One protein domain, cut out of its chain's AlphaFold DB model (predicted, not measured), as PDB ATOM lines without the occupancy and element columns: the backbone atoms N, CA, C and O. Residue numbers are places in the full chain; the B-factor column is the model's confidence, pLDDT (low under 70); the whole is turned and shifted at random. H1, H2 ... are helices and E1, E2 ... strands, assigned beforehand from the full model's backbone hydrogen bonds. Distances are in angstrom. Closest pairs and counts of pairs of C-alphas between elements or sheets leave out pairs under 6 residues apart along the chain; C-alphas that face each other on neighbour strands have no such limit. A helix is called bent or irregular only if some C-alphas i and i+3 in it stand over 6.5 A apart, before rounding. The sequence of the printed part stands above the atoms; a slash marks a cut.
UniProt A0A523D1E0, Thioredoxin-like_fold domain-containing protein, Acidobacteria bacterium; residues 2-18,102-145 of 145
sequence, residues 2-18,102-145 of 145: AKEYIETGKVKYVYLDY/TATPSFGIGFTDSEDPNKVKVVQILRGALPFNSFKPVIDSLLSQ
ATOM      1  N   ALA A   2     -26.498 -13.826  20.604       88.94
ATOM      2  CA  ALA A   2     -25.433 -13.496  19.642       88.94
ATOM      3  C   ALA A   2     -24.845 -12.084  19.812       88.94
ATOM      4  O   ALA A   2     -23.680 -11.958  20.177       88.94
ATOM      5  N   LYS A   3     -25.681 -11.047  19.697       92.94
ATOM      6  CA  LYS A   3     -25.283  -9.639  19.879       92.94
ATOM      7  C   LYS A   3     -24.661  -9.308  21.238       92.94
ATOM      8  O   LYS A   3     -23.882  -8.374  21.341       92.94
ATOM      9  N   GLU A   4     -25.047 -10.026  22.290       94.69
ATOM     10  CA  GLU A   4     -24.651  -9.691  23.666       94.69
ATOM     11  C   GLU A   4     -23.340 -10.366  24.087       94.69
ATOM     12  O   GLU A   4     -22.598  -9.809  24.896       94.69
ATOM     13  N   TYR A   5     -23.056 -11.552  23.537       95.56
ATOM     14  CA  TYR A   5     -21.935 -12.380  23.982       95.56
ATOM     15  C   TYR A   5     -21.040 -12.894  22.853       95.56
ATOM     16  O   TYR A   5     -19.823 -12.934  23.028       95.56
ATOM     17  N   ILE A   6     -21.607 -13.291  21.711       94.06
ATOM     18  CA  ILE A   6     -20.846 -13.923  20.619       94.06
ATOM     19  C   ILE A   6     -20.166 -12.851  19.766       94.06
ATOM     20  O   ILE A   6     -18.951 -12.862  19.608       94.06
ATOM     21  N   GLU A   7     -20.935 -11.877  19.279       94.50
ATOM     22  CA  GLU A   7     -20.429 -10.780  18.442       94.50
ATOM     23  C   GLU A   7     -19.478  -9.857  19.214       94.50
ATOM     24  O   GLU A   7     -18.562  -9.279  18.637       94.50
ATOM     25  N   THR A   8     -19.643  -9.757  20.538       95.94
ATOM     26  CA  THR A   8     -18.722  -9.007  21.406       95.94
ATOM     27  C   THR A   8     -17.453  -9.790  21.756       95.94
ATOM     28  O   THR A   8     -16.639  -9.290  22.525       95.94
ATOM     29  N   GLY A   9     -17.315 -11.039  21.295       92.94
ATOM     30  CA  GLY A   9     -16.161 -11.900  21.564       92.94
ATOM     31  C   GLY A   9     -16.065 -12.454  22.990       92.94
ATOM     32  O   GLY A   9     -15.035 -13.015  23.349       92.94
ATOM     33  N   LYS A  10     -17.112 -12.322  23.816       93.75
ATOM     34  CA  LYS A  10     -17.119 -12.837  25.201       93.75
ATOM     35  C   LYS A  10     -17.356 -14.345  25.258       93.75
ATOM     36  O   LYS A  10     -16.936 -14.997  26.205       93.75
ATOM     37  N   VAL A  11     -18.066 -14.890  24.272       94.88
ATOM     38  CA  VAL A  11     -18.437 -16.304  24.196       94.88
ATOM     39  C   VAL A  11     -18.157 -16.828  22.795       94.88
ATOM     40  O   VAL A  11     -18.605 -16.253  21.805       94.88
ATOM     41  N   LYS A  12     -17.481 -17.974  22.714       93.00
ATOM     42  CA  LYS A  12     -17.386 -18.775  21.491       93.00
ATOM     43  C   LYS A  12     -18.546 -19.765  21.466       93.00
ATOM     44  O   LYS A  12     -18.724 -20.532  22.409       93.00
ATOM     45  N   TYR A  13     -19.329 -19.748  20.393       92.88
ATOM     46  CA  TYR A  13     -20.381 -20.734  20.167       92.88
ATOM     47  C   TYR A  13     -19.859 -21.840  19.254       92.88
ATOM     48  O   TYR A  13     -19.292 -21.558  18.200       92.88
ATOM     49  N   VAL A  14     -20.022 -23.089  19.686       92.19
ATOM     50  CA  VAL A  14     -19.595 -24.281  18.951       92.19
ATOM     51  C   VAL A  14     -20.796 -25.206  18.834       92.19
ATOM     52  O   VAL A  14     -21.455 -25.498  19.833       92.19
ATOM     53  N   TYR A  15     -21.077 -25.635  17.608       93.94
ATOM     54  CA  TYR A  15     -22.052 -26.675  17.319       93.94
ATOM     55  C   TYR A  15     -21.344 -28.031  17.342       93.94
ATOM     56  O   TYR A  15     -20.225 -28.133  16.847       93.94
ATOM     57  N   LEU A  16     -21.981 -29.036  17.937       94.44
ATOM     58  CA  LEU A  16     -21.500 -30.416  17.945       94.44
ATOM     59  C   LEU A  16     -22.642 -31.328  17.523       94.44
ATOM     60  O   LEU A  16     -23.756 -31.210  18.048       94.44
ATOM     61  N   ASP A  17     -22.344 -32.250  16.618       96.62
ATOM     62  CA  ASP A  17     -23.321 -33.217  16.145       96.62
ATOM     63  C   ASP A  17     -23.677 -34.235  17.238       96.62
ATOM     64  O   ASP A  17     -22.822 -34.831  17.895       96.62
ATOM     65  N   TYR A  18     -24.977 -34.471  17.422       96.94
ATOM     66  CA  TYR A  18     -25.475 -35.513  18.324       96.94
ATOM     67  C   TYR A  18     -26.671 -36.259  17.706       96.94
ATOM     68  O   TYR A  18     -27.789 -36.194  18.231       96.94
ATOM     69  N   THR A 102     -27.531 -36.834  27.089       87.88
ATOM     70  CA  THR A 102     -28.443 -37.954  26.791       87.88
ATOM     71  C   THR A 102     -29.638 -37.545  25.938       87.88
ATOM     72  O   THR A 102     -30.415 -38.401  25.529       87.88
ATOM     73  N   ALA A 103     -29.798 -36.248  25.670       90.81
ATOM     74  CA  ALA A 103     -30.895 -35.696  24.889       90.81
ATOM     75  C   ALA A 103     -30.463 -34.397  24.204       90.81
ATOM     76  O   ALA A 103     -29.562 -33.698  24.680       90.81
ATOM     77  N   THR A 104     -31.142 -34.057  23.114       92.75
ATOM     78  CA  THR A 104     -30.922 -32.830  22.347       92.75
ATOM     79  C   THR A 104     -32.172 -31.931  22.388       92.75
ATOM     80  O   THR A 104     -33.289 -32.440  22.488       92.75
ATOM     81  N   PRO A 105     -32.013 -30.594  22.347       95.56
ATOM     82  CA  PRO A 105     -30.741 -29.887  22.463       95.56
ATOM     83  C   PRO A 105     -30.201 -29.927  23.905       95.56
ATOM     84  O   PRO A 105     -30.955 -29.975  24.876       95.56
ATOM     85  N   SER A 106     -28.877 -29.900  24.037       96.00
ATOM     86  CA  SER A 106     -28.166 -29.693  25.301       96.00
ATOM     87  C   SER A 106     -27.001 -28.739  25.069       96.00
ATOM     88  O   SER A 106     -26.427 -28.713  23.984       96.00
ATOM     89  N   PHE A 107     -26.639 -27.972  26.092       95.38
ATOM     90  CA  PHE A 107     -25.637 -26.916  26.003       95.38
ATOM     91  C   PHE A 107     -24.633 -27.055  27.143       95.38
ATOM     92  O   PHE A 107     -24.989 -26.876  28.308       95.38
ATOM     93  N   GLY A 108     -23.382 -27.366  26.807       94.06
ATOM     94  CA  GLY A 108     -22.259 -27.285  27.737       94.06
ATOM     95  C   GLY A 108     -21.710 -25.862  27.764       94.06
ATOM     96  O   GLY A 108     -21.270 -25.353  26.739       94.06
ATOM     97  N   ILE A 109     -21.734 -25.220  28.929       94.50
ATOM     98  CA  ILE A 109     -21.217 -23.867  29.145       94.50
ATOM     99  C   ILE A 109     -20.001 -23.968  30.062       94.50
ATOM    100  O   ILE A 109     -20.032 -24.655  31.088       94.50
ATOM    101  N   GLY A 110     -18.908 -23.317  29.681       94.25
ATOM    102  CA  GLY A 110     -17.646 -23.413  30.397       94.25
ATOM    103  C   GLY A 110     -16.559 -22.538  29.794       94.25
ATOM    104  O   GLY A 110     -16.845 -21.631  29.015       94.25
ATOM    105  N   PHE A 111     -15.315 -22.833  30.156       94.06
ATOM    106  CA  PHE A 111     -14.153 -22.039  29.765       94.06
ATOM    107  C   PHE A 111     -13.360 -22.736  28.670       94.06
ATOM    108  O   PHE A 111     -13.152 -23.950  28.728       94.06
ATOM    109  N   THR A 112     -12.897 -21.963  27.694       91.62
ATOM    110  CA  THR A 112     -11.858 -22.418  26.773       91.62
ATOM    111  C   THR A 112     -10.529 -22.525  27.507       91.62
ATOM    112  O   THR A 112     -10.241 -21.721  28.394       91.62
ATOM    113  N   ASP A 113      -9.718 -23.504  27.133       89.44
ATOM    114  CA  ASP A 113      -8.344 -23.609  27.609       89.44
ATOM    115  C   ASP A 113      -7.486 -22.460  27.039       89.44
ATOM    116  O   ASP A 113      -7.694 -22.018  25.906       89.44
ATOM    117  N   SER A 114      -6.555 -21.939  27.845       86.50
ATOM    118  CA  SER A 114      -5.699 -20.806  27.466       86.50
ATOM    119  C   SER A 114      -4.644 -21.167  26.422       86.50
ATOM    120  O   SER A 114      -4.197 -20.291  25.685       86.50
ATOM    121  N   GLU A 115      -4.231 -22.433  26.370       90.88
ATOM    122  CA  GLU A 115      -3.253 -22.940  25.406       90.88
ATOM    123  C   GLU A 115      -3.942 -23.517  24.162       90.88
ATOM    124  O   GLU A 115      -3.400 -23.436  23.061       90.88
ATOM    125  N   ASP A 116      -5.151 -24.068  24.320       87.94
ATOM    126  CA  ASP A 116      -5.947 -24.622  23.224       87.94
ATOM    127  C   ASP A 116      -7.408 -24.127  23.259       87.94
ATOM    128  O   ASP A 116      -8.265 -24.743  23.901       87.94
ATOM    129  N   PRO A 117      -7.765 -23.078  22.493       84.19
ATOM    130  CA  PRO A 117      -9.120 -22.521  22.476       84.19
ATOM    131  C   PRO A 117     -10.180 -23.453  21.852       84.19
ATOM    132  O   PRO A 117     -11.343 -23.055  21.689       84.19
ATOM    133  N   ASN A 118      -9.806 -24.674  21.451       82.81
ATOM    134  CA  ASN A 118     -10.730 -25.727  21.029       82.81
ATOM    135  C   ASN A 118     -11.007 -26.756  22.136       82.81
ATOM    136  O   ASN A 118     -11.918 -27.571  21.990       82.81
ATOM    137  N   LYS A 119     -10.284 -26.709  23.259       87.12
ATOM    138  CA  LYS A 119     -10.630 -27.463  24.467       87.12
ATOM    139  C   LYS A 119     -11.532 -26.621  25.348       87.12
ATOM    140  O   LYS A 119     -11.223 -25.475  25.657       87.12
ATOM    141  N   VAL A 120     -12.640 -27.214  25.779       89.50
ATOM    142  CA  VAL A 120     -13.604 -26.569  26.671       89.50
ATOM    143  C   VAL A 120     -13.721 -27.381  27.950       89.50
ATOM    144  O   VAL A 120     -14.061 -28.566  27.923       89.50
ATOM    145  N   LYS A 121     -13.483 -26.733  29.088       91.00
ATOM    146  CA  LYS A 121     -13.846 -27.262  30.399       91.00
ATOM    147  C   LYS A 121     -15.293 -26.881  30.677       91.00
ATOM    148  O   LYS A 121     -15.565 -25.770  31.129       91.00
ATOM    149  N   VAL A 122     -16.217 -27.797  30.397       91.31
ATOM    150  CA  VAL A 122     -17.642 -27.615  30.704       91.31
ATOM    151  C   VAL A 122     -17.830 -27.530  32.219       91.31
ATOM    152  O   VAL A 122     -17.373 -28.402  32.956       91.31
ATOM    153  N   VAL A 123     -18.500 -26.473  32.674       93.38
ATOM    154  CA  VAL A 123     -18.807 -26.218  34.090       93.38
ATOM    155  C   VAL A 123     -20.285 -26.471  34.372       93.38
ATOM    156  O   VAL A 123     -20.632 -27.015  35.417       93.38
ATOM    157  N   GLN A 124     -21.159 -26.119  33.428       93.19
ATOM    158  CA  GLN A 124     -22.600 -26.287  33.561       93.19
ATOM    159  C   GLN A 124     -23.203 -26.865  32.284       93.19
ATOM    160  O   GLN A 124     -22.800 -26.507  31.180       93.19
ATOM    161  N   ILE A 125     -24.194 -27.744  32.437       93.88
ATOM    162  CA  ILE A 125     -24.977 -28.289  31.326       93.88
ATOM    163  C   ILE A 125     -26.417 -27.812  31.469       93.88
ATOM    164  O   ILE A 125     -27.068 -28.072  32.481       93.88
ATOM    165  N   LEU A 126     -26.923 -27.144  30.437       95.19
ATOM    166  CA  LEU A 126     -28.334 -26.807  30.294       95.19
ATOM    167  C   LEU A 126     -28.981 -27.781  29.308       95.19
ATOM    168  O   LEU A 126     -28.462 -27.987  28.213       95.19
ATOM    169  N   ARG A 127     -30.094 -28.406  29.697       95.19
ATOM    170  CA  ARG A 127     -30.779 -29.431  28.894       95.19
ATOM    171  C   ARG A 127     -32.123 -28.913  28.397       95.19
ATOM    172  O   ARG A 127     -32.869 -28.312  29.168       95.19
ATOM    173  N   GLY A 128     -32.443 -29.216  27.144       94.31
ATOM    174  CA  GLY A 128     -33.699 -28.856  26.496       94.31
ATOM    175  C   GLY A 128     -33.666 -27.506  25.777       94.31
ATOM    176  O   GLY A 128     -32.710 -26.733  25.870       94.31
ATOM    177  N   ALA A 129     -34.738 -27.237  25.031       94.44
ATOM    178  CA  ALA A 129     -34.939 -25.993  24.291       94.44
ATOM    179  C   ALA A 129     -35.348 -24.861  25.248       94.44
ATOM    180  O   ALA A 129     -36.524 -24.535  25.398       94.44
ATOM    181  N   LEU A 130     -34.366 -24.303  25.951       94.62
ATOM    182  CA  LEU A 130     -34.584 -23.246  26.935       94.62
ATOM    183  C   LEU A 130     -34.609 -21.852  26.283       94.62
ATOM    184  O   LEU A 130     -33.925 -21.621  25.283       94.62
ATOM    185  N   PRO A 131     -35.351 -20.885  26.852       95.25
ATOM    186  CA  PRO A 131     -35.296 -19.498  26.404       95.25
ATOM    187  C   PRO A 131     -33.962 -18.845  26.786       95.25
ATOM    188  O   PRO A 131     -33.326 -19.216  27.771       95.25
ATOM    189  N   PHE A 132     -33.571 -17.789  26.064       93.00
ATOM    190  CA  PHE A 132     -32.326 -17.045  26.312       93.00
ATOM    191  C   PHE A 132     -32.137 -16.613  27.780       93.00
ATOM    192  O   PHE A 132     -31.028 -16.690  28.307       93.00
ATOM    193  N   ASN A 133     -33.218 -16.228  28.462       95.19
ATOM    194  CA  ASN A 133     -33.173 -15.808  29.866       95.19
ATOM    195  C   ASN A 133     -32.701 -16.914  30.826       95.19
ATOM    196  O   ASN A 133     -32.243 -16.599  31.919       95.19
ATOM    197  N   SER A 134     -32.759 -18.187  30.428       96.12
ATOM    198  CA  SER A 134     -32.178 -19.297  31.192       96.12
ATOM    199  C   SER A 134     -30.655 -19.376  31.060       96.12
ATOM    200  O   SER A 134     -29.990 -19.873  31.963       96.12
ATOM    201  N   PHE A 135     -30.089 -18.880  29.956       96.38
ATOM    202  CA  PHE A 135     -28.646 -18.903  29.701       96.38
ATOM    203  C   PHE A 135     -27.930 -17.706  30.317       96.38
ATOM    204  O   PHE A 135     -26.830 -17.853  30.845       96.38
ATOM    205  N   LYS A 136     -28.552 -16.524  30.246       96.00
ATOM    206  CA  LYS A 136     -27.960 -15.255  30.682       96.00
ATOM    207  C   LYS A 136     -27.309 -15.312  32.079       96.00
ATOM    208  O   LYS A 136     -26.121 -15.010  32.164       96.00
ATOM    209  N   PRO A 137     -27.999 -15.751  33.155       96.38
ATOM    210  CA  PRO A 137     -27.399 -15.765  34.492       96.38
ATOM    211  C   PRO A 137     -26.214 -16.731  34.611       96.38
ATOM    212  O   PRO A 137     -25.288 -16.470  35.374       96.38
ATOM    213  N   VAL A 138     -26.218 -17.830  33.849       96.19
ATOM    214  CA  VAL A 138     -25.104 -18.788  33.828       96.19
ATOM    215  C   VAL A 138     -23.877 -18.161  33.179       96.19
ATOM    216  O   VAL A 138     -22.789 -18.210  33.742       96.19
ATOM    217  N   ILE A 139     -24.056 -17.540  32.013       96.12
ATOM    218  CA  ILE A 139     -22.962 -16.903  31.275       96.12
ATOM    219  C   ILE A 139     -22.387 -15.727  32.072       96.12
ATOM    220  O   ILE A 139     -21.173 -15.641  32.225       96.12
ATOM    221  N   ASP A 140     -23.241 -14.860  32.624       96.81
ATOM    222  CA  ASP A 140     -22.801 -13.697  33.405       96.81
ATOM    223  C   ASP A 140     -21.990 -14.111  34.641       96.81
ATOM    224  O   ASP A 140     -20.954 -13.516  34.926       96.81
ATOM    225  N   SER A 141     -22.421 -15.170  35.334       96.19
ATOM    226  CA  SER A 141     -21.703 -15.718  36.491       96.19
ATOM    227  C   SER A 141     -20.310 -16.236  36.121       96.19
ATOM    228  O   SER A 141     -19.343 -15.994  36.845       96.19
ATOM    229  N   LEU A 142     -20.173 -16.911  34.974       94.94
ATOM    230  CA  LEU A 142     -18.878 -17.416  34.506       94.94
ATOM    231  C   LEU A 142     -17.947 -16.293  34.035       94.94
ATOM    232  O   LEU A 142     -16.749 -16.378  34.265       94.94
ATOM    233  N   LEU A 143     -18.480 -15.239  33.413       94.62
ATOM    234  CA  LEU A 143     -17.687 -14.095  32.945       94.62
ATOM    235  C   LEU A 143     -17.210 -13.168  34.071       94.62
ATOM    236  O   LEU A 143     -16.330 -12.345  33.841       94.62
ATOM    237  N   SER A 144     -17.814 -13.254  35.258       93.19
ATOM    238  CA  SER A 144     -17.430 -12.450  36.428       93.19
ATOM    239  C   SER A 144     -16.323 -13.060  37.300       93.19
ATOM    240  O   SER A 144     -15.955 -12.450  38.303       93.19
ATOM    241  N   GLN A 145     -15.841 -14.257  36.952       84.00
ATOM    242  CA  GLN A 145     -14.756 -14.964  37.645       84.00
ATOM    243  C   GLN A 145     -13.396 -14.566  37.079       84.00
ATOM    244  O   GLN A 145     -12.456 -14.449  37.896       84.00
TER     245      GLN A 145
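This is residues 2 to 18 and 102 to 145 of the 145 residues of the protein "Thioredoxin-like_fold domain-containing protein" of Acidobacteria bacterium (UniProt A0A523D1E0). A bent two-stranded hairpin, E1 and E2, has the helix H2 over one face, running lengthwise along it. A separate first piece, the short helix H1 followed by an extended stretch, residues 7 to 18, runs past one side of this pair of layers, with H1 at the end nearer H2. The printed part has 61 residues, with two named helices and two named strands in the order H1, E1, E2, H2; the sheet's order is E1, E2, antiparallel, and the class is mixed, helices and strands. The whole is compact, with a radius of gyration of the C-alphas of 11.8 A, and rounded, spanning 30 by 23 by 20 A.

Find C-alpha 106 at (-28.166, -29.693, 25.301); from there strand E1, residues 106 to 112, runs 17.9 A. Strand E2, residues 120 to 127, covers 17.6 A from first to last C-alpha and bends by 75 degrees at residue 123. Helix H2, residues 132 to 143, is 16.3 A long and ends at C-alpha 143, (-17.687, -14.095, 32.945). It is irregular, but only just: C-alphas 134 and 137 are 6.8 A apart. Look back to C-alpha 2 at (-25.433, -13.496, 19.642) for helix H1, residues 2 to 6, 4.7 A long.

Begin with the hairpin: E1 and E2 are antiparallel neighbours, with 156 degrees between their directions. Look at N 107 and O 126, 2.8 A apart, and N 121 and O 111, also 2.8 A, both within hydrogen-bond range. At the bend, N 123 and N 124 are 2.9 A and 3.0 A from O 109. C-alphas 110 and 122 face each other at 4.2 A. Move outward to H2: its closest C-alphas to E1 are those of Leu 142 and Gly 110, 7.4 A apart. Its closest to E2 are those of Val 138 and Gln 124, at 7.9 A. H1 is apart from both E2 and H2. In H1 every O i to N i+4 pair is within hydrogen-bond range; in H2, 6 of 8 are.

The two C-alphas farthest apart are those of Glu 115, in the short link from E1 to E2, and Pro 131, in the tight link from E2 to H2, at 32.2 A. Residues 19 to 101 are not printed, and C-alphas 18 and 102 are 9.3 A apart across this cut, which lies in the link from H1 to E1. The printed part ends at Gln 145, the chain's last residue. The mean pLDDT of the printed part is 93.1, and no printed residue is under 70.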